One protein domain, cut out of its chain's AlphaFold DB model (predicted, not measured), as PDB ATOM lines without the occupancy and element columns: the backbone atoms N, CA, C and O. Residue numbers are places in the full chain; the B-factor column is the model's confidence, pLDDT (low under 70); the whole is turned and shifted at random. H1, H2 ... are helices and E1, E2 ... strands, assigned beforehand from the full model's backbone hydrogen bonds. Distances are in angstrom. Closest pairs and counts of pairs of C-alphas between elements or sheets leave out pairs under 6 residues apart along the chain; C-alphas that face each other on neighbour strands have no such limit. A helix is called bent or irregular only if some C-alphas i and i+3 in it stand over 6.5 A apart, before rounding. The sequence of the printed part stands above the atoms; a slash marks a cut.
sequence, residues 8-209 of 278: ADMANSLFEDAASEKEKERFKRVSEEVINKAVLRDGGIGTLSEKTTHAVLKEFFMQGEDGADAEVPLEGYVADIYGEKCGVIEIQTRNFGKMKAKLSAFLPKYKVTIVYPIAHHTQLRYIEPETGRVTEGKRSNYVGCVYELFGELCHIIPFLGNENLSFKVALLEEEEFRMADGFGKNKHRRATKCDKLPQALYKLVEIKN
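AT A GLANCE: This is residues 8 to 209 of the 278 residues of an uncharacterized protein of Lachnospiraceae bacterium (UniProt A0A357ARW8). A strongly twisted sheet of six strands curls round helix H3, and its three long strands E4, E5 and E6 run side by side along the longest axis, with the loops of residues 128 to 145 and 180 to 192 toward one end. H2 packs beside H3 and over E6, while H4 and H5 cover part of the opposite face and H1 grazes the sheet. The printed part has 202 residues with five named helices and six named strands, along the chain H1 H2 H3 E1 E2 E3 H4 E4 H5 E5 E6, and the class is mixed, helices and strands. The sheet is mixed too, in the order E1 E2 E3 E4 E5 E6. The whole is compact, with a radius of gyration of the C-alphas of 17.9 A and spans of 56 by 38 by 33 A.

IN THESE COORDINATES: The longest strand by residues is E4, residues 112 to 127, 39.4 A from C-alpha 112 at (200.084, 146.283, 146.188) to C-alpha 127 at (161.318, 149.008, 139.571); it bends by 68 degrees at residue 123. E5, residues 165 to 179, measures 39.5 A and bends by 63 degrees at residue 173. E6, residues 193 to 207, measures 31.6 A, bends by 78 degrees at residue 200 and ends at C-alpha 207, (197.239, 156.684, 150.970). The shorter strands are E1, residues 68 to 74, E2, residues 77 to 83, and E3, residues 87 to 91. The longest helix is H2, residues 21 to 42, 31.3 A. H3 holds residues 51 to 62, 16.1 A, and H4 residues 96 to 106, 14.5 A. H4 is irregular, with C-alphas 98 and 101 7.1 A apart. H5 holds residues 146 to 153, and H1 residues 8 to 13, beginning at C-alpha 8, (180.436, 163.359, 155.361).

HOW THE PARTS SIT: E4 and E5 are parallel neighbours at 14 degrees, with N 116 and O 168 2.8 A apart, within hydrogen-bond range. E5 and E6 form a hairpin, antiparallel at 155 degrees, with N 169 and O 205 at 2.8 A. E3 and E4 are parallel at 26 degrees, with N 113 and O 88 at 2.8 A. E1, E2 and E3 form a meander, each strand the antiparallel neighbour of the one before; N 69 and O 82 are 2.9 A apart, and N 89 and O 81 2.9 A. E3, H4, E4 and E4, H5, E5 are strand-helix-strand units, two parallel neighbour strands with a helix between; the first has a right-handed crossover. The sheet has three layers, helices on both its faces, with H4 and H5 on one face and H3 on the other. The closest C-alphas of H3 and E6 are those of Thr 53 and Pro 198, 6.0 A. H2 and H3 touch as a helical hairpin, opposite ways at a steep tilt of 44 degrees, closest at the C-alphas of Ser 31 and Val 56, 5.4 A. H2 lies over E6 at a height over the sheet of 8.1 A and runs along the strands, at 19 degrees to E6 on the local plane. H5 has a height over the sheet of 8.3 A; its closest C-alphas to E5 are those of Val 146 and Val 169, 6.7 A. H4 and H5 only just touch, with 3 pairs of C-alphas within 8 A, the closest those of Phe 96 and Glu 152, 5.6 A. H1 only grazes the sheet with its residues 8 to 13. Every O i to N i+4 pair is within hydrogen-bond range in H1, H2 and H3, against 4 of 7 in H4 and 1 of 4 in H5, where 4 of 5 O i to N i+3 pairs are within range.

THE WHOLE: The two C-alphas farthest apart, those of Lys 109 and Lys 185, are 56.9 A from each other. The printed part has no cut. The links E4 to H5, H5 to E5 and E5 to E6 are long, with 18, 11 and 13 residues. The mean pLDDT of the printed part is 91.4, and residues 43 to 50 are under 70.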
ATOM      1  N   ALA A   8     179.596 164.165 156.240       89.50
ATOM      2  CA  ALA A   8     180.436 163.359 155.361       89.50
ATOM      3  C   ALA A   8     181.088 164.194 154.245       89.50
ATOM      4  O   ALA A   8     182.268 164.002 153.979       89.50
ATOM      5  N   ASP A   9     180.375 165.163 153.656       89.62
ATOM      6  CA  ASP A   9     180.964 166.076 152.662       89.62
ATOM      7  C   ASP A   9     182.095 166.909 153.288       89.62
ATOM      8  O   ASP A   9     183.166 167.044 152.702       89.62
ATOM      9  N   MET A  10     181.881 167.428 154.506       90.94
ATOM     10  CA  MET A  10     182.899 168.180 155.251       90.94
ATOM     11  C   MET A  10     184.110 167.301 155.592       90.94
ATOM     12  O   MET A  10     185.240 167.713 155.350       90.94
ATOM     13  N   ALA A  11     183.895 166.072 156.067       91.12
ATOM     14  CA  ALA A  11     184.973 165.123 156.338       91.12
ATOM     15  C   ALA A  11     185.774 164.790 155.068       91.12
ATOM     16  O   ALA A  11     187.000 164.808 155.078       91.12
ATOM     17  N   ASN A  12     185.094 164.553 153.942       90.81
ATOM     18  CA  ASN A  12     185.758 164.277 152.668       90.81
ATOM     19  C   ASN A  12     186.508 165.507 152.129       90.81
ATOM     20  O   ASN A  12     187.467 165.346 151.375       90.81
ATOM     21  N   SER A  13     186.105 166.726 152.502       88.75
ATOM     22  CA  SER A  13     186.771 167.965 152.078       88.75
ATOM     23  C   SER A  13     188.145 168.184 152.722       88.75
ATOM     24  O   SER A  13     188.934 168.949 152.183       88.75
ATOM     25  N   LEU A  14     188.457 167.467 153.810       87.56
ATOM     26  CA  LEU A  14     189.759 167.515 154.491       87.56
ATOM     27  C   LEU A  14     190.905 166.895 153.677       87.56
ATOM     28  O   LEU A  14     192.068 167.102 154.000       87.56
ATOM     29  N   PHE A  15     190.585 166.129 152.636       88.12
ATOM     30  CA  PHE A  15     191.573 165.510 151.758       88.12
ATOM     31  C   PHE A  15     191.761 166.392 150.524       88.12
ATOM     32  O   PHE A  15     190.786 166.703 149.847       88.12
ATOM     33  N   GLU A  16     192.984 166.795 150.197       79.38
ATOM     34  CA  GLU A  16     193.240 167.641 149.017       79.38
ATOM     35  C   GLU A  16     193.115 166.868 147.695       79.38
ATOM     36  O   GLU A  16     192.885 167.465 146.645       79.38
ATOM     37  N   ASP A  17     193.200 165.535 147.758       74.12
ATOM     38  CA  ASP A  17     193.187 164.635 146.606       74.12
ATOM     39  C   ASP A  17     191.835 164.692 145.871       74.12
ATOM     40  O   ASP A  17     190.872 164.015 146.235       74.12
ATOM     41  N   ALA A  18     191.729 165.534 144.844       74.31
ATOM     42  CA  ALA A  18     190.599 165.563 143.924       74.31
ATOM     43  C   ALA A  18     190.945 164.775 142.657       74.31
ATOM     44  O   ALA A  18     192.029 164.935 142.101       74.31
ATOM     45  N   ALA A  19     190.002 163.965 142.166       79.38
ATOM     46  CA  ALA A  19     190.139 163.382 140.837       79.38
ATOM     47  C   ALA A  19     190.203 164.517 139.803       79.38
ATOM     48  O   ALA A  19     189.365 165.426 139.824       79.38
ATOM     49  N   SER A  20     191.186 164.464 138.908       88.00
ATOM     50  CA  SER A  20     191.292 165.404 137.792       88.00
ATOM     51  C   SER A  20     190.073 165.289 136.875       88.00
ATOM     52  O   SER A  20     189.453 164.229 136.773       88.00
ATOM     53  N   GLU A  21     189.731 166.358 136.152       90.31
ATOM     54  CA  GLU A  21     188.612 166.314 135.196       90.31
ATOM     55  C   GLU A  21     188.800 165.204 134.150       90.31
ATOM     56  O   GLU A  21     187.863 164.467 133.852       90.31
ATOM     57  N   LYS A  22     190.042 164.969 133.709       91.94
ATOM     58  CA  LYS A  22     190.384 163.854 132.815       91.94
ATOM     59  C   LYS A  22     190.059 162.485 133.426       91.94
ATOM     60  O   LYS A  22     189.601 161.587 132.722       91.94
ATOM     61  N   GLU A  23     190.303 162.294 134.722       93.88
ATOM     62  CA  GLU A  23     189.947 161.050 135.413       93.88
ATOM     63  C   GLU A  23     188.437 160.893 135.552       93.88
ATOM     64  O   GLU A  23     187.933 159.792 135.341       93.88
ATOM     65  N   LYS A  24     187.709 161.974 135.849       95.06
ATOM     66  CA  LYS A  24     186.241 161.947 135.924       95.06
ATOM     67  C   LYS A  24     185.615 161.601 134.576       95.06
ATOM     68  O   LYS A  24     184.743 160.736 134.513       95.06
ATOM     69  N   GLU A  25     186.091 162.220 133.497       96.12
ATOM     70  CA  GLU A  25     185.647 161.934 132.129       96.12
ATOM     71  C   GLU A  25     185.953 160.487 131.728       96.12
ATOM     72  O   GLU A  25     185.069 159.782 131.233       96.12
ATOM     73  N   ARG A  26     187.177 160.004 132.001       96.44
ATOM     74  CA  ARG A  26     187.548 158.603 131.750       96.44
ATOM     75  C   ARG A  26     186.661 157.650 132.541       96.44
ATOM     76  O   ARG A  26     186.182 156.677 131.970       96.44
ATOM     77  N   PHE A  27     186.438 157.922 133.827       97.56
ATOM     78  CA  PHE A  27     185.592 157.091 134.679       97.56
ATOM     79  C   PHE A  27     184.175 157.001 134.126       97.56
ATOM     80  O   PHE A  27     183.639 155.904 134.008       97.56
ATOM     81  N   LYS A  28     183.588 158.139 133.742       97.00
ATOM     82  CA  LYS A  28     182.241 158.183 133.174       97.00
ATOM     83  C   LYS A  28     182.142 157.324 131.912       97.00
ATOM     84  O   LYS A  28     181.273 156.462 131.836       97.00
ATOM     85  N   ARG A  29     183.078 157.501 130.973       97.44
ATOM     86  CA  ARG A  29     183.143 156.709 129.735       97.44
ATOM     87  C   ARG A  29     183.260 155.211 130.025       97.44
ATOM     88  O   ARG A  29     182.485 154.422 129.500       97.44
ATOM     89  N   VAL A  30     184.210 154.827 130.879       96.88
ATOM     90  CA  VAL A  30     184.430 153.425 131.263       96.88
ATOM     91  C   VAL A  30     183.187 152.842 131.923       96.88
ATOM     92  O   VAL A  30     182.798 151.716 131.621       96.88
ATOM     93  N   SER A  31     182.531 153.613 132.788       95.75
ATOM     94  CA  SER A  31     181.318 153.154 133.443       95.75
ATOM     95  C   SER A  31     180.185 152.906 132.450       95.75
ATOM     96  O   SER A  31     179.597 151.826 132.456       95.75
ATOM     97  N   GLU A  32     179.925 153.851 131.544       94.69
ATOM     98  CA  GLU A  32     178.918 153.697 130.489       94.69
ATOM     99  C   GLU A  32     179.206 152.468 129.613       94.69
ATOM    100  O   GLU A  32     178.314 151.657 129.367       94.69
ATOM    101  N   GLU A  33     180.455 152.276 129.186       94.31
ATOM    102  CA  GLU A  33     180.863 151.125 128.376       94.31
ATOM    103  C   GLU A  33     180.645 149.789 129.101       94.31
ATOM    104  O   GLU A  33     180.068 148.859 128.530       94.31
ATOM    105  N   VAL A  34     181.098 149.675 130.353       92.50
ATOM    106  CA  VAL A  34     180.995 148.437 131.141       92.50
ATOM    107  C   VAL A  34     179.542 148.133 131.496       92.50
ATOM    108  O   VAL A  34     179.110 146.990 131.337       92.50
ATOM    109  N   ILE A  35     178.766 149.136 131.919       90.12
ATOM    110  CA  ILE A  35     177.342 148.972 132.238       90.12
ATOM    111  C   ILE A  35     176.568 148.542 130.991       90.12
ATOM    112  O   ILE A  35     175.821 147.568 131.055       90.12
ATOM    113  N   ASN A  36     176.779 149.192 129.842       88.94
ATOM    114  CA  ASN A  36     176.091 148.832 128.599       88.94
ATOM    115  C   ASN A  36     176.421 147.401 128.158       88.94
ATOM    116  O   ASN A  36     175.520 146.645 127.792       88.94
ATOM    117  N   LYS A  37     177.695 146.992 128.242       86.50
ATOM    118  CA  LYS A  37     178.107 145.604 127.973       86.50
ATOM    119  C   LYS A  37     177.415 144.617 128.915       86.50
ATOM    120  O   LYS A  37     176.966 143.564 128.470       86.50
ATOM    121  N   ALA A  38     177.320 144.951 130.200       81.94
ATOM    122  CA  ALA A  38     176.703 144.087 131.197       81.94
ATOM    123  C   ALA A  38     175.186 143.948 130.980       81.94
ATOM    124  O   ALA A  38     174.674 142.832 130.965       81.94
ATOM    125  N   VAL A  39     174.487 145.054 130.705       79.94
ATOM    126  CA  VAL A  39     173.051 145.062 130.377       79.94
ATOM    127  C   VAL A  39     172.758 144.222 129.130       79.94
ATOM    128  O   VAL A  39     171.811 143.438 129.134       79.94
ATOM    129  N   LEU A  40     173.582 144.342 128.082       76.69
ATOM    130  CA  LEU A  40     173.448 143.539 126.861       76.69
ATOM    131  C   LEU A  40     173.654 142.039 127.113       76.69
ATOM    132  O   LEU A  40     172.969 141.223 126.502       76.69
ATOM    133  N   ARG A  41     174.592 141.671 127.997       76.06
ATOM    134  CA  ARG A  41     174.893 140.270 128.317       76.06
ATOM    135  C   ARG A  41     173.821 139.630 129.197       76.06
ATOM    136  O   ARG A  41     173.418 138.502 128.933       76.06
ATOM    137  N   ASP A  42     173.385 140.337 130.236       70.19
ATOM    138  CA  ASP A  42     172.586 139.762 131.324       70.19
ATOM    139  C   ASP A  42     171.079 140.069 131.198       70.19
ATOM    140  O   ASP A  42     170.299 139.753 132.099       70.19
ATOM    141  N   GLY A  43     170.655 140.640 130.063       63.97
ATOM    142  CA  GLY A  43     169.247 140.759 129.669       63.97
ATOM    143  C   GLY A  43     168.461 141.884 130.347       63.97
ATOM    144  O   GLY A  43     167.233 141.884 130.267       63.97
ATOM    145  N   GLY A  44     169.132 142.840 130.999       65.44
ATOM    146  CA  GLY A  44     168.499 144.007 131.621       65.44
ATOM    147  C   GLY A  44     169.077 144.396 132.984       65.44
ATOM    148  O   GLY A  44     170.056 143.825 133.456       65.44
ATOM    149  N   ILE A  45     168.446 145.393 133.612       62.28
ATOM    150  CA  ILE A  45     168.703 145.822 134.996       62.28
ATOM    151  C   ILE A  45     167.932 144.873 135.928       62.28
ATOM    152  O   ILE A  45     166.718 144.731 135.793       62.28
ATOM    153  N   GLY A  46     168.616 144.212 136.861       53.75
ATOM    154  CA  GLY A  46     168.054 143.201 137.763       53.75
ATOM    155  C   GLY A  46     168.986 142.028 138.090       53.75
ATOM    156  O   GLY A  46     168.671 141.234 138.977       53.75
ATOM    157  N   THR A  47     170.105 141.896 137.374       50.81
ATOM    158  CA  THR A  47     171.058 140.771 137.450       50.81
ATOM    159  C   THR A  47     172.503 141.225 137.723       50.81
ATOM    160  O   THR A  47     173.404 140.399 137.915       50.81
ATOM    161  N   LEU A  48     172.734 142.537 137.803       57.19
ATOM    162  CA  LEU A  48     174.029 143.203 137.912       57.19
ATOM    163  C   LEU A  48     174.378 143.498 139.386       57.19
ATOM    164  O   LEU A  48     174.253 144.608 139.899       57.19
ATOM    165  N   SER A  49     174.859 142.458 140.071       57.03
ATOM    166  CA  SER A  49     175.314 142.490 141.479       57.03
ATOM    167  C   SER A  49     176.486 143.464 141.770       57.03
ATOM    168  O   SER A  49     176.987 144.131 140.869       57.03
ATOM    169  N   GLU A  50     177.023 143.464 143.011       58.56
ATOM    170  CA  GLU A  50     178.294 144.132 143.422       58.56
ATOM    171  C   GLU A  50     179.452 143.993 142.403       58.56
ATOM    172  O   GLU A  50     180.375 144.808 142.389       58.56
ATOM    173  N   LYS A  51     179.389 142.979 141.532       77.75
ATOM    174  CA  LYS A  51     180.276 142.768 140.383       77.75
ATOM    175  C   LYS A  51     180.401 143.981 139.455       77.75
ATOM    176  O   LYS A  51     181.468 144.151 138.879       77.75
ATOM    177  N   THR A  52     179.378 144.826 139.305       88.19
ATOM    178  CA  THR A  52     179.443 145.963 138.367       88.19
ATOM    179  C   THR A  52     180.403 147.039 138.844       88.19
ATOM    180  O   THR A  52     181.263 147.463 138.079       88.19
ATOM    181  N   THR A  53     180.324 147.441 140.117       91.81
ATOM    182  CA  THR A  53     181.276 148.406 140.687       91.81
ATOM    183  C   THR A  53     182.708 147.888 140.592       91.81
ATOM    184  O   THR A  53     183.606 148.634 140.208       91.81
ATOM    185  N   HIS A  54     182.917 146.599 140.884       92.75
ATOM    186  CA  HIS A  54     184.224 145.957 140.744       92.75
ATOM    187  C   HIS A  54     184.726 145.985 139.293       92.75
ATOM    188  O   HIS A  54     185.838 146.444 139.053       92.75
ATOM    189  N   ALA A  55     183.890 145.598 138.327       93.06
ATOM    190  CA  ALA A  55     184.240 145.590 136.909       93.06
ATOM    191  C   ALA A  55     184.549 146.993 136.360       93.06
ATOM    192  O   ALA A  55     185.543 147.166 135.659       93.06
ATOM    193  N   VAL A  56     183.743 148.002 136.712       95.88
ATOM    194  CA  VAL A  56     183.969 149.398 136.296       95.88
ATOM    195  C   VAL A  56     185.296 149.913 136.838       95.88
ATOM    196  O   VAL A  56     186.076 150.499 136.092       95.88
ATOM    197  N   LEU A  57     185.582 149.685 138.122       96.94
ATOM    198  CA  LEU A  57     186.849 150.114 138.715       96.94
ATOM    199  C   LEU A  57     188.030 149.346 138.127       96.94
ATOM    200  O   LEU A  57     189.070 149.955 137.890       96.94
ATOM    201  N   LYS A  58     187.867 148.047 137.856       96.38
ATOM    202  CA  LYS A  58     188.909 147.210 137.249       96.38
ATOM    203  C   LYS A  58     189.314 147.774 135.900       96.38
ATOM    204  O   LYS A  58     190.483 148.081 135.694       96.38
ATOM    205  N   GLU A  59     188.334 148.017 135.041       97.25
ATOM    206  CA  GLU A  59     188.562 148.622 133.734       97.25
ATOM    207  C   GLU A  59     189.142 150.043 133.859       97.25
ATOM    208  O   GLU A  59     190.100 150.393 133.174       97.25
ATOM    209  N   PHE A  60     188.615 150.864 134.775       97.75
ATOM    210  CA  PHE A  60     189.049 152.252 134.949       97.75
ATOM    211  C   PHE A  60     190.512 152.372 135.384       97.75
ATOM    212  O   PHE A  60     191.230 153.235 134.867       97.75
ATOM    213  N   PHE A  61     190.940 151.549 136.346       97.38
ATOM    214  CA  PHE A  61     192.322 151.536 136.813       97.38
ATOM    215  C   PHE A  61     193.243 150.883 135.788       97.38
ATOM    216  O   PHE A  61     194.304 151.438 135.533       97.38
ATOM    217  N   MET A  62     192.828 149.794 135.135       96.75
ATOM    218  CA  MET A  62     193.625 149.152 134.086       96.75
ATOM    219  C   MET A  62     193.907 150.123 132.930       96.75
ATOM    220  O   MET A  62     195.062 150.347 132.598       96.75
ATOM    221  N   GLN A  63     192.888 150.806 132.388       95.56
ATOM    222  CA  GLN A  63     193.081 151.828 131.343       95.56
ATOM    223  C   GLN A  63     193.896 153.047 131.815       95.56
ATOM    224  O   GLN A  63     194.348 153.853 130.997       95.56
ATOM    225  N   GLY A  64     194.002 153.254 133.129       94.12
ATOM    226  CA  GLY A  64     194.770 154.340 133.727       94.12
ATOM    227  C   GLY A  64     196.261 154.037 133.870       94.12
ATOM    228  O   GLY A  64     197.033 154.982 134.024       94.12
ATOM    229  N   GLU A  65     196.652 152.765 133.807       94.38
ATOM    230  CA  GLU A  65     198.014 152.297 134.049       94.38
ATOM    231  C   GLU A  65     198.627 151.750 132.751       94.38
ATOM    232  O   GLU A  65     198.099 150.850 132.102       94.38
ATOM    233  N   ASP A  66     199.765 152.315 132.355       91.69
ATOM    234  CA  ASP A  66     200.461 151.944 131.123       91.69
ATOM    235  C   ASP A  66     201.054 150.528 131.214       91.69
ATOM    236  O   ASP A  66     201.859 150.246 132.107       91.69
ATOM    237  N   GLY A  67     200.669 149.655 130.277       92.50
ATOM    238  CA  GLY A  67     201.118 148.261 130.224       92.50
ATOM    239  C   GLY A  67     200.557 147.375 131.340       92.50
ATOM    240  O   GLY A  67     201.224 146.422 131.739       92.50
ATOM    241  N   ALA A  68     199.384 147.711 131.885       96.62
ATOM    242  CA  ALA A  68     198.700 146.889 132.875       96.62
ATOM    243  C   ALA A  68     197.644 145.978 132.233       96.62
ATOM    244  O   ALA A  68     196.855 146.421 131.399       96.62
ATOM    245  N   ASP A  69     197.591 144.733 132.699       96.75
ATOM    246  CA  ASP A  69     196.619 143.720 132.295       96.75
ATOM    247  C   ASP A  69     195.697 143.358 133.466       96.75
ATOM    248  O   ASP A  69     196.075 143.450 134.638       96.75
ATOM    249  N   ALA A  70     194.478 142.919 133.151       96.25
ATOM    250  CA  ALA A  70     193.517 142.429 134.132       96.25
ATOM    251  C   ALA A  70     193.613 140.909 134.338       96.25
ATOM    252  O   ALA A  70     193.976 140.163 133.433       96.25
ATOM    253  N   GLU A  71     193.210 140.449 135.527       95.44
ATOM    254  CA  GLU A  71     193.066 139.022 135.872       95.44
ATOM    255  C   GLU A  71     194.358 138.204 135.701       95.44
ATOM    256  O   GLU A  71     194.356 137.073 135.211       95.44
ATOM    257  N   VAL A  72     195.478 138.769 136.149       97.12
ATOM    258  CA  VAL A  72     196.811 138.186 135.970       97.12
ATOM    259  C   VAL A  72     197.106 137.139 137.056       97.12
ATOM    260  O   VAL A  72     197.064 137.465 138.247       97.12
ATOM    261  N   PRO A  73     197.442 135.884 136.697       97.25
ATOM    262  CA  PRO A  73     197.869 134.876 137.664       97.25
ATOM    263  C   PRO A  73     199.241 135.220 138.262       97.25
ATOM    264  O   PRO A  73     200.233 135.301 137.544       97.25
ATOM    265  N   LEU A  74     199.311 135.375 139.584       96.25
ATOM    266  CA  LEU A  74     200.528 135.679 140.340       96.25
ATOM    267  C   LEU A  74     200.525 134.903 141.654       96.25
ATOM    268  O   LEU A  74     199.529 134.901 142.371       96.25
ATOM    269  N   GLU A  75     201.645 134.267 142.003       96.00
ATOM    270  CA  GLU A  75     201.855 133.664 143.334       96.00
ATOM    271  C   GLU A  75     200.733 132.710 143.801       96.00
ATOM    272  O   GLU A  75     200.403 132.642 144.984       96.00
ATOM    273  N   GLY A  76     200.117 131.977 142.867       95.06
ATOM    274  CA  GLY A  76     199.009 131.057 143.156       95.06
ATOM    275  C   GLY A  76     197.636 131.723 143.326       95.06
ATOM    276  O   GLY A  76     196.669 131.043 143.666       95.06
ATOM    277  N   TYR A  77     197.531 133.024 143.061       96.75
ATOM    278  CA  TYR A  77     196.296 133.803 143.055       96.75
ATOM    279  C   TYR A  77     196.087 134.484 141.700       96.75
ATOM    280  O   TYR A  77     196.960 134.473 140.838       96.75
ATOM    281  N   VAL A  78     194.920 135.100 141.521       96.38
ATOM    282  CA  VAL A  78     194.636 135.989 140.390       96.38
ATOM    283  C   VAL A  78     194.544 137.411 140.929       96.38
ATOM    284  O   VAL A  78     193.684 137.689 141.775       96.38
ATOM    285  N   ALA A  79     195.461 138.266 140.481       97.12
ATOM    286  CA  ALA A  79     195.430 139.698 140.731       97.12
ATOM    287  C   ALA A  79     194.370 140.350 139.842       97.12
ATOM    288  O   ALA A  79     194.235 139.992 138.673       97.12
ATOM    289  N   ASP A  80     193.622 141.312 140.381       97.44
ATOM    290  CA  ASP A  80     192.618 142.021 139.582       97.44
ATOM    291  C   ASP A  80     193.260 142.788 138.426       97.44
ATOM    292  O   ASP A  80     192.736 142.736 137.315       97.44
ATOM    293  N   ILE A  81     194.378 143.466 138.699       98.44
ATOM    294  CA  ILE A  81     195.207 144.167 137.719       98.44
ATOM    295  C   ILE A  81     196.676 143.974 138.101       98.44
ATOM    296  O   ILE A  81     197.025 144.019 139.287       98.44
ATOM    297  N   TYR A  82     197.537 143.815 137.102       98.31
ATOM    298  CA  TYR A  82     198.982 143.860 137.270       98.31
ATOM    299  C   TYR A  82     199.653 144.611 136.122       98.31
ATOM    300  O   TYR A  82     199.324 144.396 134.962       98.31
ATOM    301  N   GLY A  83     200.637 145.445 136.449       97.19
ATOM    302  CA  GLY A  83     201.563 146.025 135.479       97.19
ATOM    303  C   GLY A  83     202.947 146.204 136.093       97.19
ATOM    304  O   GLY A  83     203.077 146.418 137.300       97.19
ATOM    305  N   GLU A  84     204.001 146.151 135.277       94.50
ATOM    306  CA  GLU A  84     205.389 146.222 135.770       94.50
ATOM    307  C   GLU A  84     205.667 147.497 136.588       94.50
ATOM    308  O   GLU A  84     206.401 147.464 137.577       94.50
ATOM    309  N   LYS A  85     205.054 148.626 136.199       94.19
ATOM    310  CA  LYS A  85     205.237 149.930 136.856       94.19
ATOM    311  C   LYS A  85     204.339 150.116 138.082       94.19
ATOM    312  O   LYS A  85     204.805 150.614 139.108       94.19
ATOM    313  N   CYS A  86     203.058 149.762 137.970       94.38
ATOM    314  CA  CYS A  86     202.054 150.007 139.010       94.38
ATOM    315  C   CYS A  86     201.992 148.892 140.070       94.38
ATOM    316  O   CYS A  86     201.501 149.124 141.175       94.38
ATOM    317  N   GLY A  87     202.553 147.715 139.780       97.56
ATOM    318  CA  GLY A  87     202.464 146.540 140.634       97.56
ATOM    319  C   GLY A  87     201.083 145.892 140.561       97.56
ATOM    320  O   GLY A  87     200.441 145.884 139.515       97.56
ATOM    321  N   VAL A  88     200.643 145.319 141.677       98.31
ATOM    322  CA  VAL A  88     199.329 144.688 141.828       98.31
ATOM    323  C   VAL A  88     198.308 145.731 142.282       98.31
ATOM    324  O   VAL A  88     198.548 146.456 143.249       98.31
ATOM    325  N   ILE A  89     197.137 145.763 141.647       98.50
ATOM    326  CA  ILE A  89     195.979 146.523 142.133       98.50
ATOM    327  C   ILE A  89     194.837 145.543 142.399       98.50
ATOM    328  O   ILE A  89     194.482 144.746 141.536       98.50
ATOM    329  N   GLU A  90     194.268 145.601 143.601       98.00
ATOM    330  CA  GLU A  90     193.163 144.749 144.056       98.00
ATOM    331  C   GLU A  90     191.956 145.613 144.404       98.00
ATOM    332  O   GLU A  90     192.057 146.518 145.235       98.00
ATOM    333  N   ILE A  91     190.802 145.335 143.799       96.94
ATOM    334  CA  ILE A  91     189.578 146.090 144.073       96.94
ATOM    335  C   ILE A  91     188.758 145.309 145.081       96.94
ATOM    336  O   ILE A  91     188.291 144.205 144.814       96.94
ATOM    337  N   GLN A  92     188.566 145.894 146.257       94.75
ATOM    338  CA  GLN A  92     187.915 145.227 147.374       94.75
ATOM    339  C   GLN A  92     186.751 146.070 147.866       94.75
ATOM    340  O   GLN A  92     186.938 147.188 148.326       94.75
ATOM    341  N   THR A  93     185.535 145.533 147.773       86.81
ATOM    342  CA  THR A  93     184.309 146.227 148.199       86.81
ATOM    343  C   THR A  93     183.979 145.999 149.674       86.81
ATOM    344  O   THR A  93     183.197 146.756 150.240       86.81
ATOM    345  N   ARG A  94     184.534 144.941 150.285       88.06
ATOM    346  CA  ARG A  94     184.331 144.556 151.690       88.06
ATOM    347  C   ARG A  94     185.284 143.444 152.122       88.06
ATOM    348  O   ARG A  94     185.807 142.709 151.288       88.06
ATOM    349  N   ASN A  95     185.365 143.225 153.431       89.19
ATOM    350  CA  ASN A  95     186.027 142.096 154.081       89.19
ATOM    351  C   ASN A  95     187.503 141.934 153.688       89.19
ATOM    352  O   ASN A  95     187.925 140.895 153.166       89.19
ATOM    353  N   PHE A  96     188.313 142.934 154.032       95.06
ATOM    354  CA  PHE A  96     189.767 142.889 153.863       95.06
ATOM    355  C   PHE A  96     190.406 141.709 154.608       95.06
ATOM    356  O   PHE A  96     191.489 141.258 154.246       95.06
ATOM    357  N   GLY A  97     189.722 141.124 155.597       93.12
ATOM    358  CA  GLY A  97     190.169 139.899 156.259       93.12
ATOM    359  C   GLY A  97     190.429 138.735 155.293       93.12
ATOM    360  O   GLY A  97     191.338 137.941 155.534       93.12
ATOM    361  N   LYS A  98     189.706 138.654 154.167       92.50
ATOM    362  CA  LYS A  98     189.953 137.642 153.123       92.50
ATOM    363  C   LYS A  98     191.209 137.909 152.292       92.50
ATOM    364  O   LYS A  98     191.709 136.992 151.648       92.50
ATOM    365  N   MET A  99     191.750 139.126 152.340       94.44
ATOM    366  CA  MET A  99     192.950 139.508 151.596       94.44
ATOM    367  C   MET A  99     194.247 139.078 152.266       94.44
ATOM    368  O   MET A  99     195.276 139.093 151.604       94.44
ATOM    369  N   LYS A 100     194.233 138.653 153.536       96.56
ATOM    370  CA  LYS A 100     195.462 138.323 154.279       96.56
ATOM    371  C   LYS A 100     196.375 137.352 153.528       96.56
ATOM    372  O   LYS A 100     197.563 137.612 153.406       96.56
ATOM    373  N   ALA A 101     195.813 136.271 152.985       96.56
ATOM    374  CA  ALA A 101     196.588 135.261 152.269       96.56
ATOM    375  C   ALA A 101     197.191 135.803 150.957       96.56
ATOM    376  O   ALA A 101     198.369 135.574 150.689       96.56
ATOM    377  N   LYS A 102     196.418 136.593 150.192       96.31
ATOM    378  CA  LYS A 102     196.913 137.304 148.999       96.31
ATOM    379  C   LYS A 102     198.012 138.307 149.359       96.31
ATOM    380  O   LYS A 102     199.057 138.325 148.723       96.31
ATOM    381  N   LEU A 103     197.811 139.111 150.405       97.62
ATOM    382  CA  LEU A 103     198.778 140.115 150.858       97.62
ATOM    383  C   LEU A 103     200.095 139.479 151.309       97.62
ATOM    384  O   LEU A 103     201.155 139.964 150.927       97.62
ATOM    385  N   SER A 104     200.043 138.368 152.049       97.50
ATOM    386  CA  SER A 104     201.237 137.600 152.420       97.50
ATOM    387  C   SER A 104     202.009 137.070 151.208       97.50
ATOM    388  O   SER A 104     203.232 136.991 151.272       97.50
ATOM    389  N   ALA A 105     201.318 136.720 150.120       97.69
ATOM    390  CA  ALA A 105     201.950 136.244 148.891       97.69
ATOM    391  C   ALA A 105     202.522 137.391 148.037       97.69
ATOM    392  O   ALA A 105     203.623 137.272 147.502       97.69
ATOM    393  N   PHE A 106     201.802 138.511 147.930       97.94
ATOM    394  CA  PHE A 106     202.163 139.608 147.030       97.94
ATOM    395  C   PHE A 106     203.176 140.590 147.615       97.94
ATOM    396  O   PHE A 106     204.155 140.916 146.947       97.94
ATOM    397  N   LEU A 107     202.977 141.062 148.849       97.38
ATOM    398  CA  LEU A 107     203.771 142.157 149.427       97.38
ATOM    399  C   LEU A 107     205.291 141.908 149.507       97.38
ATOM    400  O   LEU A 107     206.037 142.887 149.429       97.38
ATOM    401  N   PRO A 108     205.797 140.661 149.638       97.12
ATOM    402  CA  PRO A 108     207.236 140.404 149.567       97.12
ATOM    403  C   PRO A 108     207.862 140.663 148.189       97.12
ATOM    404  O   PRO A 108     209.078 140.807 148.098       97.12
ATOM    405  N   LYS A 109     207.059 140.680 147.118       97.06
ATOM    406  CA  LYS A 109     207.531 140.685 145.723       97.06
ATOM    407  C   LYS A 109     207.034 141.878 144.910       97.06
ATOM    408  O   LYS A 109     207.700 142.288 143.964       97.06
ATOM    409  N   TYR A 110     205.880 142.431 145.272       97.50
ATOM    410  CA  TYR A 110     205.184 143.442 144.490       97.50
ATOM    411  C   TYR A 110     204.709 144.586 145.376       97.50
ATOM    412  O   TYR A 110     204.345 144.389 146.537       97.50
ATOM    413  N   LYS A 111     204.630 145.778 144.781       97.44
ATOM    414  CA  LYS A 111     203.763 146.840 145.295       97.44
ATOM    415  C   LYS A 111     202.314 146.400 145.138       97.44
ATOM    416  O   LYS A 111     201.961 145.838 144.104       97.44
ATOM    417  N   VAL A 112     201.498 146.646 146.152       98.00
ATOM    418  CA  VAL A 112     200.084 146.283 146.188       98.00
ATOM    419  C   VAL A 112     199.275 147.521 146.545       98.00
ATOM    420  O   VAL A 112     199.441 148.086 147.623       98.00
ATOM    421  N   THR A 113     198.368 147.912 145.655       98.12
ATOM    422  CA  THR A 113     197.378 148.960 145.911       98.12
ATOM    423  C   THR A 113     196.014 148.322 146.134       98.12
ATOM    424  O   THR A 113     195.499 147.645 145.245       98.12
ATOM    425  N   ILE A 114     195.387 148.565 147.285       98.12
ATOM    426  CA  ILE A 114     193.985 148.187 147.500       98.12
ATOM    427  C   ILE A 114     193.085 149.369 147.135       98.12
ATOM    428  O   ILE A 114     193.164 150.440 147.738       98.12
ATOM    429  N   VAL A 115     192.199 149.166 146.165       97.94
ATOM    430  CA  VAL A 115     191.144 150.116 145.806       97.94
ATOM    431  C   VAL A 115     189.890 149.790 146.614       97.94
ATOM    432  O   VAL A 115     189.326 148.704 146.477       97.94
ATOM    433  N   TYR A 116     189.430 150.746 147.420       97.69
ATOM    434  CA  TYR A 116     188.216 150.638 148.229       97.69
ATOM    435  C   TYR A 116     187.146 151.621 147.733       97.69
ATOM    436  O   TYR A 116     187.293 152.832 147.928       97.69
ATOM    437  N   PRO A 117     186.077 151.148 147.069       96.69
ATOM    438  CA  PRO A 117     184.990 152.015 146.656       96.69
ATOM    439  C   PRO A 117     184.024 152.319 147.798       96.69
ATOM    440  O   PRO A 117     183.615 151.434 148.544       96.69
ATOM    441  N   ILE A 118     183.599 153.576 147.872       95.81
ATOM    442  CA  ILE A 118     182.607 154.070 148.824       95.81
ATOM    443  C   ILE A 118     181.513 154.791 148.048       95.81
ATOM    444  O   ILE A 118     181.780 155.701 147.265       95.81
ATOM    445  N   ALA A 119     180.261 154.437 148.321       95.19
ATOM    446  CA  ALA A 119     179.110 155.126 147.756       95.19
ATOM    447  C   ALA A 119     178.916 156.483 148.436       95.19
ATOM    448  O   ALA A 119     178.278 156.586 149.484       95.19
ATOM    449  N   HIS A 120     179.483 157.533 147.850       95.38
ATOM    450  CA  HIS A 120     179.396 158.878 148.398       95.38
ATOM    451  C   HIS A 120     177.980 159.433 148.262       95.38
ATOM    452  O   HIS A 120     177.388 159.876 149.245       95.38
ATOM    453  N   HIS A 121     177.390 159.339 147.072       95.44
ATOM    454  CA  HIS A 121     175.992 159.684 146.844       95.44
ATOM    455  C   HIS A 121     175.297 158.576 146.073       95.44
ATOM    456  O   HIS A 121     175.828 158.054 145.100       95.44
ATOM    457  N   THR A 122     174.077 158.244 146.492       95.31
ATOM    458  CA  THR A 122     173.269 157.226 145.818       95.31
ATOM    459  C   THR A 122     171.930 157.809 145.400       95.31
ATOM    460  O   THR A 122     171.189 158.331 146.241       95.31
ATOM    461  N   GLN A 123     171.595 157.702 144.116       95.88
ATOM    462  CA  GLN A 123     170.232 157.894 143.631       95.88
ATOM    463  C   GLN A 123     169.485 156.560 143.693       95.88
ATOM    464  O   GLN A 123     169.880 155.578 143.078       95.88
ATOM    465  N   LEU A 124     168.407 156.517 144.469       94.44
ATOM    466  CA  LEU A 124     167.547 155.347 144.601       94.44
ATOM    467  C   LEU A 124     166.479 155.377 143.513       94.44
ATOM    468  O   LEU A 124     165.720 156.347 143.422       94.44
ATOM    469  N   ARG A 125     166.383 154.288 142.753       94.25
ATOM    470  CA  ARG A 125     165.336 154.040 141.762       94.25
ATOM    471  C   ARG A 125     164.601 152.753 142.107       94.25
ATOM    472  O   ARG A 125     165.211 151.788 142.568       94.25
ATOM    473  N   TYR A 126     163.290 152.745 141.902       92.75
ATOM    474  CA  TYR A 126     162.455 151.578 142.167       92.75
ATOM    475  C   TYR A 126     161.866 151.048 140.867       92.75
ATOM    476  O   TYR A 126     161.418 151.834 140.035       92.75
ATOM    477  N   ILE A 127     161.884 149.728 140.711       92.00
ATOM    478  CA  ILE A 127     161.318 149.008 139.571       92.00
ATOM    479  C   ILE A 127     159.975 148.430 140.015       92.00
ATOM    480  O   ILE A 127     159.915 147.702 141.006       92.00
ATOM    481  N   GLU A 128     158.897 148.772 139.316       90.50
ATOM    482  CA  GLU A 128     157.584 148.159 139.525       90.50
ATOM    483  C   GLU A 128     157.592 146.713 139.001       90.50
ATOM    484  O   GLU A 128     157.810 146.526 137.801       90.50
ATOM    485  N   PRO A 129     157.350 145.692 139.849       87.12
ATOM    486  CA  PRO A 129     157.434 144.289 139.439       87.12
ATOM    487  C   PRO A 129     156.518 143.930 138.266       87.12
ATOM    488  O   PRO A 129     156.875 143.112 137.425       87.12
ATOM    489  N   GLU A 130     155.325 144.525 138.219       86.62
ATOM    490  CA  GLU A 130     154.273 144.153 137.275       86.62
ATOM    491  C   GLU A 130     154.473 144.774 135.884       86.62
ATOM    492  O   GLU A 130     154.057 144.197 134.882       86.62
ATOM    493  N   THR A 131     155.095 145.953 135.812       87.69
ATOM    494  CA  THR A 131     155.218 146.743 134.573       87.69
ATOM    495  C   THR A 131     156.664 146.916 134.110       87.69
ATOM    496  O   THR A 131     156.894 147.330 132.976       87.69
ATOM    497  N   GLY A 132     157.644 146.663 134.983       85.81
ATOM    498  CA  GLY A 132     159.052 146.998 134.760       85.81
ATOM    499  C   GLY A 132     159.344 148.502 134.785       85.81
ATOM    500  O   GLY A 132     160.465 148.920 134.498       85.81
ATOM    501  N   ARG A 133     158.355 149.345 135.113       88.75
ATOM    502  CA  ARG A 133     158.510 150.800 135.097       88.75
ATOM    503  C   ARG A 133     159.448 151.253 136.212       88.75
ATOM    504  O   ARG A 133     159.280 150.881 137.371       88.75
ATOM    505  N   VAL A 134     160.394 152.120 135.863       91.19
ATOM    506  CA  VAL A 134     161.358 152.691 136.808       91.19
ATOM    507  C   VAL A 134     160.864 154.050 137.308       91.19
ATOM    508  O   VAL A 134     160.415 154.889 136.525       91.19
ATOM    509  N   THR A 135     160.934 154.287 138.618       91.06
ATOM    510  CA  THR A 135     160.626 155.600 139.200       91.06
ATOM    511  C   THR A 135     161.693 156.638 138.859       91.06
ATOM    512  O   THR A 135     162.848 156.317 138.563       91.06
ATOM    513  N   GLU A 136     161.347 157.914 139.016       90.88
ATOM    514  CA  GLU A 136     162.366 158.958 139.104       90.88
ATOM    515  C   GLU A 136     163.340 158.676 140.258       90.88
ATOM    516  O   GLU A 136     162.983 158.069 141.279       90.88
ATOM    517  N   GLY A 137     164.590 159.095 140.068       88.88
ATOM    518  CA  GLY A 137     165.650 158.921 141.048       88.88
ATOM    519  C   GLY A 137     165.444 159.846 142.241       88.88
ATOM    520  O   GLY A 137     165.260 161.053 142.088       88.88
ATOM    521  N   LYS A 138     165.523 159.292 143.451       92.19
ATOM    522  CA  LYS A 138     165.558 160.075 144.691       92.19
ATOM    523  C   LYS A 138     166.904 159.906 145.377       92.19
ATOM    524  O   LYS A 138     167.322 158.786 145.656       92.19
ATOM    525  N   ARG A 139     167.542 161.012 145.759       91.56
ATOM    526  CA  ARG A 139     168.786 160.969 146.537       91.56
ATOM    527  C   ARG A 139     168.575 160.296 147.900       91.56
ATOM    528  O   ARG A 139     167.635 160.619 148.631       91.56
ATOM    529  N   SER A 140     169.454 159.354 148.230       91.00
ATOM    530  CA  SER A 140     169.559 158.759 149.561       91.00
ATOM    531  C   SER A 140     170.004 159.807 150.586       91.00
ATOM    532  O   SER A 140     170.786 160.699 150.272       91.00
ATOM    533  N   ASN A 141     169.531 159.684 151.829       89.12
ATOM    534  CA  ASN A 141     170.004 160.523 152.937       89.12
ATOM    535  C   ASN A 141     171.393 160.101 153.438       89.12
ATOM    536  O   ASN A 141     172.037 160.850 154.167       89.12
ATOM    537  N   TYR A 142     171.814 158.878 153.111       91.31
ATOM    538  CA  TYR A 142     173.148 158.395 153.430       91.31
ATOM    539  C   TYR A 142     174.167 159.029 152.479       91.31
ATOM    540  O   TYR A 142     173.934 159.089 151.270       91.31
ATOM    541  N   VAL A 143     175.285 159.472 153.053       94.06
ATOM    542  CA  VAL A 143     176.434 160.009 152.329       94.06
ATOM    543  C   VAL A 143     177.687 159.306 152.834       94.06
ATOM    544  O   VAL A 143     177.978 159.370 154.031       94.06
ATOM    545  N   GLY A 144     178.396 158.632 151.929       94.19
ATOM    546  CA  GLY A 144     179.597 157.870 152.253       94.19
ATOM    547  C   GLY A 144     180.816 158.749 152.527       94.19
ATOM    548  O   GLY A 144     180.962 159.841 151.962       94.19
ATOM    549  N   CYS A 145     181.700 158.271 153.398       94.06
ATOM    550  CA  CYS A 145     182.853 159.028 153.885       94.06
ATOM    551  C   CYS A 145     184.146 158.205 153.860       94.06
ATOM    552  O   CYS A 145     184.116 157.035 154.221       94.06
ATOM    553  N   VAL A 146     185.292 158.823 153.530       95.38
ATOM    554  CA  VAL A 146     186.615 158.153 153.465       95.38
ATOM    555  C   VAL A 146     186.945 157.377 154.749       95.38
ATOM    556  O   VAL A 146     187.547 156.307 154.695       95.38
ATOM    557  N   TYR A 147     186.496 157.868 155.908       95.81
ATOM    558  CA  TYR A 147     186.700 157.230 157.211       95.81
ATOM    559  C   TYR A 147     186.055 155.837 157.346       95.81
ATOM    560  O   TYR A 147     186.422 155.087 158.250       95.81
ATOM    561  N   GLU A 148     185.148 155.444 156.446       95.06
ATOM    562  CA  GLU A 148     184.609 154.076 156.383       95.06
ATOM    563  C   GLU A 148     185.683 153.023 156.111       95.06
ATOM    564  O   GLU A 148     185.550 151.891 156.573       95.06
ATOM    565  N   LEU A 149     186.780 153.407 155.444       95.19
ATOM    566  CA  LEU A 149     187.935 152.543 155.208       95.19
ATOM    567  C   LEU A 149     188.457 151.911 156.516       95.19
ATOM    568  O   LEU A 149     188.874 150.757 156.519       95.19
ATOM    569  N   PHE A 150     188.392 152.625 157.646       94.44
ATOM    570  CA  PHE A 150     188.895 152.135 158.938       94.44
ATOM    571  C   PHE A 150     188.158 150.900 159.456       94.44
ATOM    572  O   PHE A 150     188.746 150.113 160.200       94.44
ATOM    573  N   GLY A 151     186.902 150.700 159.042       91.88
ATOM    574  CA  GLY A 151     186.171 149.469 159.331       91.88
ATOM    575  C   GLY A 151     186.850 148.246 158.713       91.88
ATOM    576  O   GLY A 151     186.900 147.194 159.336       91.88
ATOM    577  N   GLU A 152     187.448 148.404 157.534       95.00
ATOM    578  CA  GLU A 152     188.118 147.324 156.810       95.00
ATOM    579  C   GLU A 152     189.596 147.181 157.196       95.00
ATOM    580  O   GLU A 152     190.099 146.068 157.360       95.00
ATOM    581  N   LEU A 153     190.297 148.295 157.430       94.44
ATOM    582  CA  LEU A 153     191.717 148.282 157.805       94.44
ATOM    583  C   LEU A 153     191.989 147.527 159.104       94.44
ATOM    584  O   LEU A 153     193.030 146.875 159.224       94.44
ATOM    585  N   CYS A 154     191.048 147.550 160.055       90.56
ATOM    586  CA  CYS A 154     191.198 146.814 161.309       90.56
ATOM    587  C   CYS A 154     191.340 145.294 161.093       90.56
ATOM    588  O   CYS A 154     191.886 144.587 161.939       90.56
ATOM    589  N   HIS A 155     190.925 144.774 159.932       93.00
ATOM    590  CA  HIS A 155     191.082 143.369 159.581       93.00
ATOM    591  C   HIS A 155     192.464 143.014 159.023       93.00
ATOM    592  O   HIS A 155     192.778 141.827 158.971       93.00
ATOM    593  N   ILE A 156     193.297 143.984 158.640       94.50
ATOM    594  CA  ILE A 156     194.617 143.759 158.018       94.50
ATOM    595  C   ILE A 156     195.750 144.525 158.712       94.50
ATOM    596  O   ILE A 156     196.787 144.760 158.097       94.50
ATOM    597  N   ILE A 157     195.582 144.858 159.998       91.94
ATOM    598  CA  ILE A 157     196.570 145.589 160.817       91.94
ATOM    599  C   ILE A 157     198.017 145.110 160.597       91.94
ATOM    600  O   ILE A 157     198.842 145.969 160.292       91.94
ATOM    601  N   PRO A 158     198.345 143.796 160.622       92.88
ATOM    602  CA  PRO A 158     199.731 143.330 160.470       92.88
ATOM    603  C   PRO A 158     200.417 143.742 159.156       92.88
ATOM    604  O   PRO A 158     201.640 143.711 159.060       92.88
ATOM    605  N   PHE A 159     199.649 144.129 158.133       94.31
ATOM    606  CA  PHE A 159     200.166 144.523 156.823       94.31
ATOM    607  C   PHE A 159     200.311 146.042 156.658       94.31
ATOM    608  O   PHE A 159     200.993 146.480 155.735       94.31
ATOM    609  N   LEU A 160     199.703 146.859 157.529       92.56
ATOM    610  CA  LEU A 160     199.619 148.317 157.344       92.56
ATOM    611  C   LEU A 160     200.961 149.049 157.493       92.56
ATOM    612  O   LEU A 160     201.092 150.190 157.050       92.56
ATOM    613  N   GLY A 161     201.953 148.405 158.114       89.75
ATOM    614  CA  GLY A 161     203.331 148.895 158.185       89.75
ATOM    615  C   GLY A 161     204.190 148.570 156.960       89.75
ATOM    616  O   GLY A 161     205.351 148.966 156.924       89.75
ATOM    617  N   ASN A 162     203.673 147.816 155.985       93.06
ATOM    618  CA  ASN A 162     204.456 147.392 154.832       93.06
ATOM    619  C   ASN A 162     204.598 148.535 153.809       93.06
ATOM    620  O   ASN A 162     203.600 149.074 153.335       93.06
ATOM    621  N   GLU A 163     205.833 148.871 153.426       92.62
ATOM    622  CA  GLU A 163     206.129 149.957 152.474       92.62
ATOM    623  C   GLU A 163     205.606 149.693 151.052       92.62
ATOM    624  O   GLU A 163     205.442 150.630 150.272       92.62
ATOM    625  N   ASN A 164     205.317 148.432 150.721       96.00
ATOM    626  CA  ASN A 164     204.731 148.034 149.445       96.00
ATOM    627  C   ASN A 164     203.197 148.095 149.441       96.00
ATOM    628  O   ASN A 164     202.615 147.829 148.395       96.00
ATOM    629  N   LEU A 165     202.536 148.415 150.561       96.44
ATOM    630  CA  LEU A 165     201.077 148.501 150.640       96.44
ATOM    631  C   LEU A 165     200.596 149.955 150.562       96.44
ATOM    632  O   LEU A 165     200.949 150.790 151.394       96.44
ATOM    633  N   SER A 166     199.719 150.229 149.602       97.06
ATOM    634  CA  SER A 166     199.031 151.510 149.446       97.06
ATOM    635  C   SER A 166     197.523 151.312 149.281       97.06
ATOM    636  O   SER A 166     197.030 150.205 149.040       97.06
ATOM    637  N   PHE A 167     196.768 152.399 149.420       96.81
ATOM    638  CA  PHE A 167     195.316 152.390 149.281       96.81
ATOM    639  C   PHE A 167     194.844 153.528 148.388       96.81
ATOM    640  O   PHE A 167     195.377 154.638 148.431       96.81
ATOM    641  N   LYS A 168     193.784 153.261 147.630       96.75
ATOM    642  CA  LYS A 168     193.023 154.267 146.890       96.75
ATOM    643  C   LYS A 168     191.556 154.166 147.297       96.75
ATOM    644  O   LYS A 168     190.937 153.120 147.124       96.75
ATOM    645  N   VAL A 169     190.984 155.236 147.838       96.94
ATOM    646  CA  VAL A 169     189.568 155.292 148.221       96.94
ATOM    647  C   VAL A 169     188.792 156.025 147.137       96.94
ATOM    648  O   VAL A 169     188.938 157.237 146.976       96.94
ATOM    649  N   ALA A 170     187.978 155.285 146.387       97.06
ATOM    650  CA  ALA A 170     187.167 155.824 145.301       97.06
ATOM    651  C   ALA A 170     185.775 156.188 145.830       97.06
ATOM    652  O   ALA A 170     184.943 155.317 146.072       97.06
ATOM    653  N   LEU A 171     185.515 157.480 146.022       96.75
ATOM    654  CA  LEU A 171     184.190 157.993 146.360       96.75
ATOM    655  C   LEU A 171     183.367 158.100 145.075       96.75
ATOM    656  O   LEU A 171     183.714 158.867 144.176       96.75
ATOM    657  N   LEU A 172     182.290 157.325 144.993       96.44
ATOM    658  CA  LEU A 172     181.475 157.174 143.791       96.44
ATOM    659  C   LEU A 172     180.094 157.800 143.969       96.44
ATOM    660  O   LEU A 172     179.470 157.699 145.030       96.44
ATOM    661  N   GLU A 173     179.600 158.418 142.903       96.00
ATOM    662  CA  GLU A 173     178.173 158.661 142.730       96.00
ATOM    663  C   GLU A 173     177.572 157.456 142.021       96.00
ATOM    664  O   GLU A 173     178.110 157.002 141.014       96.00
ATOM    665  N   GLU A 174     176.479 156.914 142.545       94.31
ATOM    666  CA  GLU A 174     175.925 155.648 142.078       94.31
ATOM    667  C   GLU A 174     174.400 155.720 141.960       94.31
ATOM    668  O   GLU A 174     173.729 156.460 142.685       94.31
ATOM    669  N   GLU A 175     173.831 154.897 141.088       94.31
ATOM    670  CA  GLU A 175     172.407 154.578 141.100       94.31
ATOM    671  C   GLU A 175     172.198 153.202 141.725       94.31
ATOM    672  O   GLU A 175     172.885 152.243 141.381       94.31
ATOM    673  N   GLU A 176     171.247 153.093 142.645       92.94
ATOM    674  CA  GLU A 176     170.835 151.814 143.214       92.94
ATOM    675  C   GLU A 176     169.387 151.537 142.816       92.94
ATOM    676  O   GLU A 176     168.470 152.303 143.136       92.94
ATOM    677  N   PHE A 177     169.200 150.411 142.139       91.00
ATOM    678  CA  PHE A 177     167.908 149.915 141.703       91.00
ATOM    679  C   PHE A 177     167.381 148.919 142.723       91.00
ATOM    680  O   PHE A 177     168.095 148.021 143.180       91.00
ATOM    681  N   ARG A 178     166.111 149.068 143.087       92.12
ATOM    682  CA  ARG A 178     165.420 148.149 143.989       92.12
ATOM    683  C   ARG A 178     164.089 147.726 143.402       92.12
ATOM    684  O   ARG A 178     163.402 148.533 142.783       92.12
ATOM    685  N   MET A 179     163.694 146.492 143.651       92.25
ATOM    686  CA  MET A 179     162.360 146.027 143.309       92.25
ATOM    687  C   MET A 179     161.350 146.653 144.276       92.25
ATOM    688  O   MET A 179     161.571 146.660 145.484       92.25
ATOM    689  N   ALA A 180     160.243 147.206 143.783       92.25
ATOM    690  CA  ALA A 180     159.169 147.723 144.634       92.25
ATOM    691  C   ALA A 180     158.307 146.570 145.190       92.25
ATOM    692  O   ALA A 180     157.101 146.512 144.967       92.25
ATOM    693  N   ASP A 181     158.934 145.634 145.902       92.56
ATOM    694  CA  ASP A 181     158.349 144.402 146.454       92.56
ATOM    695  C   ASP A 181     158.308 144.381 147.994       92.56
ATOM    696  O   ASP A 181     157.890 143.400 148.608       92.56
ATOM    697  N   GLY A 182     158.730 145.472 148.629       92.38
ATOM    698  CA  GLY A 182     158.770 145.614 150.076       92.38
ATOM    699  C   GLY A 182     157.434 146.026 150.705       92.38
ATOM    700  O   GLY A 182     156.345 145.884 150.152       92.38
ATOM    701  N   PHE A 183     157.522 146.604 151.903       88.94
ATOM    702  CA  PHE A 183     156.372 146.983 152.727       88.94
ATOM    703  C   PHE A 183     155.988 148.468 152.603       88.94
ATOM    704  O   PHE A 183     156.806 149.334 152.271       88.94
ATOM    705  N   GLY A 184     154.750 148.780 153.000       89.62
ATOM    706  CA  GLY A 184     154.198 150.138 153.067       89.62
ATOM    707  C   GLY A 184     153.471 150.565 151.791       89.62
ATOM    708  O   GLY A 184     153.420 149.821 150.818       89.62
ATOM    709  N   LYS A 185     152.918 151.787 151.790       89.06
ATOM    710  CA  LYS A 185     152.065 152.301 150.698       89.06
ATOM    711  C   LYS A 185     152.735 152.236 149.319       89.06
ATOM    712  O   LYS A 185     152.057 152.016 148.328       89.06
ATOM    713  N   ASN A 186     154.046 152.446 149.268       86.50
ATOM    714  CA  ASN A 186     154.837 152.437 148.039       86.50
ATOM    715  C   ASN A 186     155.703 151.178 147.873       86.50
ATOM    716  O   ASN A 186     156.472 151.126 146.930       86.50
ATOM    717  N   LYS A 187     155.636 150.195 148.782       91.00
ATOM    718  CA  LYS A 187     156.481 148.984 148.766       91.00
ATOM    719  C   LYS A 187     158.008 149.232 148.795       91.00
ATOM    720  O   LYS A 187     158.792 148.347 148.479       91.00
ATOM    721  N   HIS A 188     158.481 150.411 149.210       90.12
ATOM    722  CA  HIS A 188     159.926 150.719 149.208       90.12
ATOM    723  C   HIS A 188     160.672 150.201 150.454       90.12
ATOM    724  O   HIS A 188     161.904 150.116 150.468       90.12
ATOM    725  N   ARG A 189     159.967 149.909 151.557       88.25
ATOM    726  CA  ARG A 189     160.620 149.505 152.816       88.25
ATOM    727  C   ARG A 189     161.046 148.046 152.743       88.25
ATOM    728  O   ARG A 189     160.195 147.188 152.565       88.25
ATOM    729  N   ARG A 190     162.334 147.766 152.974       87.69
ATOM    730  CA  ARG A 190     162.931 146.425 152.785       87.69
ATOM    731  C   ARG A 190     162.744 145.877 151.361       87.69
ATOM    732  O   ARG A 190     162.740 144.669 151.186       87.69
ATOM    733  N   ALA A 191     162.605 146.777 150.389       91.62
ATOM    734  CA  ALA A 191     162.640 146.459 148.971       91.62
ATOM    735  C   ALA A 191     163.914 145.680 148.619       91.62
ATOM    736  O   ALA A 191     165.005 146.037 149.091       91.62
ATOM    737  N   THR A 192     163.767 144.645 147.800       89.88
ATOM    738  CA  THR A 192     164.877 143.817 147.335       89.88
ATOM    739  C   THR A 192     165.842 144.669 146.521       89.88
ATOM    740  O   THR A 192     165.439 145.407 145.621       89.88
ATOM    741  N   LYS A 193     167.134 144.601 146.850       88.56
ATOM    742  CA  LYS A 193     168.173 145.281 146.074       88.56
ATOM    743  C   LYS A 193     168.423 144.504 144.792       88.56
ATOM    744  O   LYS A 193     168.682 143.307 144.863       88.56
ATOM    745  N   CYS A 194     168.346 145.197 143.666       85.31
ATOM    746  CA  CYS A 194     168.652 144.644 142.359       85.31
ATOM    747  C   CYS A 194     170.123 144.920 142.061       85.31
ATOM    748  O   CYS A 194     170.979 144.089 142.355       85.31
ATOM    749  N   ASP A 195     170.410 146.144 141.614       83.31
ATOM    750  CA  ASP A 195     171.703 146.507 141.051       83.31
ATOM    751  C   ASP A 195     172.228 147.808 141.639       83.31
ATOM    752  O   ASP A 195     171.473 148.657 142.129       83.31
ATOM    753  N   LYS A 196     173.547 147.971 141.541       88.50
ATOM    754  CA  LYS A 196     174.249 149.195 141.901       88.50
ATOM    755  C   LYS A 196     175.192 149.588 140.773       88.50
ATOM    756  O   LYS A 196     176.093 148.827 140.428       88.50
ATOM    757  N   LEU A 197     174.964 150.759 140.197       92.00
ATOM    758  CA  LEU A 197     175.652 151.225 139.003       92.00
ATOM    759  C   LEU A 197     176.453 152.485 139.335       92.00
ATOM    760  O   LEU A 197     175.840 153.534 139.561       92.00
ATOM    761  N   PRO A 198     177.794 152.437 139.363       94.62
ATOM    762  CA  PRO A 198     178.583 153.643 139.562       94.62
ATOM    763  C   PRO A 198     178.446 154.564 138.348       94.62
ATOM    764  O   PRO A 198     178.615 154.135 137.223       94.62
ATOM    765  N   GLN A 199     178.114 155.830 138.547       94.75
ATOM    766  CA  GLN A 199     177.887 156.794 137.465       94.75
ATOM    767  C   GLN A 199     179.052 157.764 137.307       94.75
ATOM    768  O   GLN A 199     179.409 158.133 136.191       94.75
ATOM    769  N   ALA A 200     179.651 158.183 138.421       96.00
ATOM    770  CA  ALA A 200     180.728 159.160 138.410       96.00
ATOM    771  C   ALA A 200     181.725 158.926 139.546       96.00
ATOM    772  O   ALA A 200     181.372 158.449 140.627       96.00
ATOM    773  N   LEU A 201     182.973 159.321 139.297       96.69
ATOM    774  CA  LEU A 201     184.006 159.423 140.316       96.69
ATOM    775  C   LEU A 201     183.908 160.809 140.954       96.69
ATOM    776  O   LEU A 201     184.259 161.811 140.333       96.69
ATOM    777  N   TYR A 202     183.431 160.868 142.193       94.38
ATOM    778  CA  TYR A 202     183.370 162.117 142.949       94.38
ATOM    779  C   TYR A 202     184.773 162.545 143.385       94.38
ATOM    780  O   TYR A 202     185.188 163.688 143.176       94.38
ATOM    781  N   LYS A 203     185.517 161.611 143.987       93.81
ATOM    782  CA  LYS A 203     186.848 161.865 144.540       93.81
ATOM    783  C   LYS A 203     187.659 160.580 144.626       93.81
ATOM    784  O   LYS A 203     187.095 159.507 144.835       93.81
ATOM    785  N   LEU A 204     188.974 160.703 144.499       95.50
ATOM    786  CA  LEU A 204     189.911 159.600 144.647       95.50
ATOM    787  C   LEU A 204     190.978 160.005 145.658       95.50
ATOM    788  O   LEU A 204     191.795 160.867 145.364       95.50
ATOM    789  N   VAL A 205     190.943 159.409 146.849       95.06
ATOM    790  CA  VAL A 205     191.911 159.698 147.919       95.06
ATOM    791  C   VAL A 205     193.001 158.641 147.917       95.06
ATOM    792  O   VAL A 205     192.693 157.450 147.897       95.06
ATOM    793  N   GLU A 206     194.262 159.061 147.961       94.50
ATOM    794  CA  GLU A 206     195.411 158.158 147.937       94.50
ATOM    795  C   GLU A 206     196.136 158.146 149.290       94.50
ATOM    796  O   GLU A 206     196.411 159.189 149.890       94.50
ATOM    797  N   ILE A 207     196.448 156.939 149.765       94.12
ATOM    798  CA  ILE A 207     197.239 156.684 150.970       94.12
ATOM    799  C   ILE A 207     198.433 155.840 150.538       94.12
ATOM    800  O   ILE A 207     198.324 154.624 150.367       94.12
ATOM    801  N   LYS A 208     199.580 156.484 150.322       91.44
ATOM    802  CA  LYS A 208     200.744 155.829 149.696       91.44
ATOM    803  C   LYS A 208     201.534 154.929 150.634       91.44
ATOM    804  O   LYS A 208     202.274 154.075 150.163       91.44
ATOM    805  N   ASN A 209     201.459 155.180 151.937       84.19
ATOM    806  CA  ASN A 209     202.196 154.444 152.961       84.19
ATOM    807  C   ASN A 209     201.641 154.751 154.361       84.19
ATOM    808  O   ASN A 209     200.809 155.642 154.544       84.19
TER     809      ASN A 209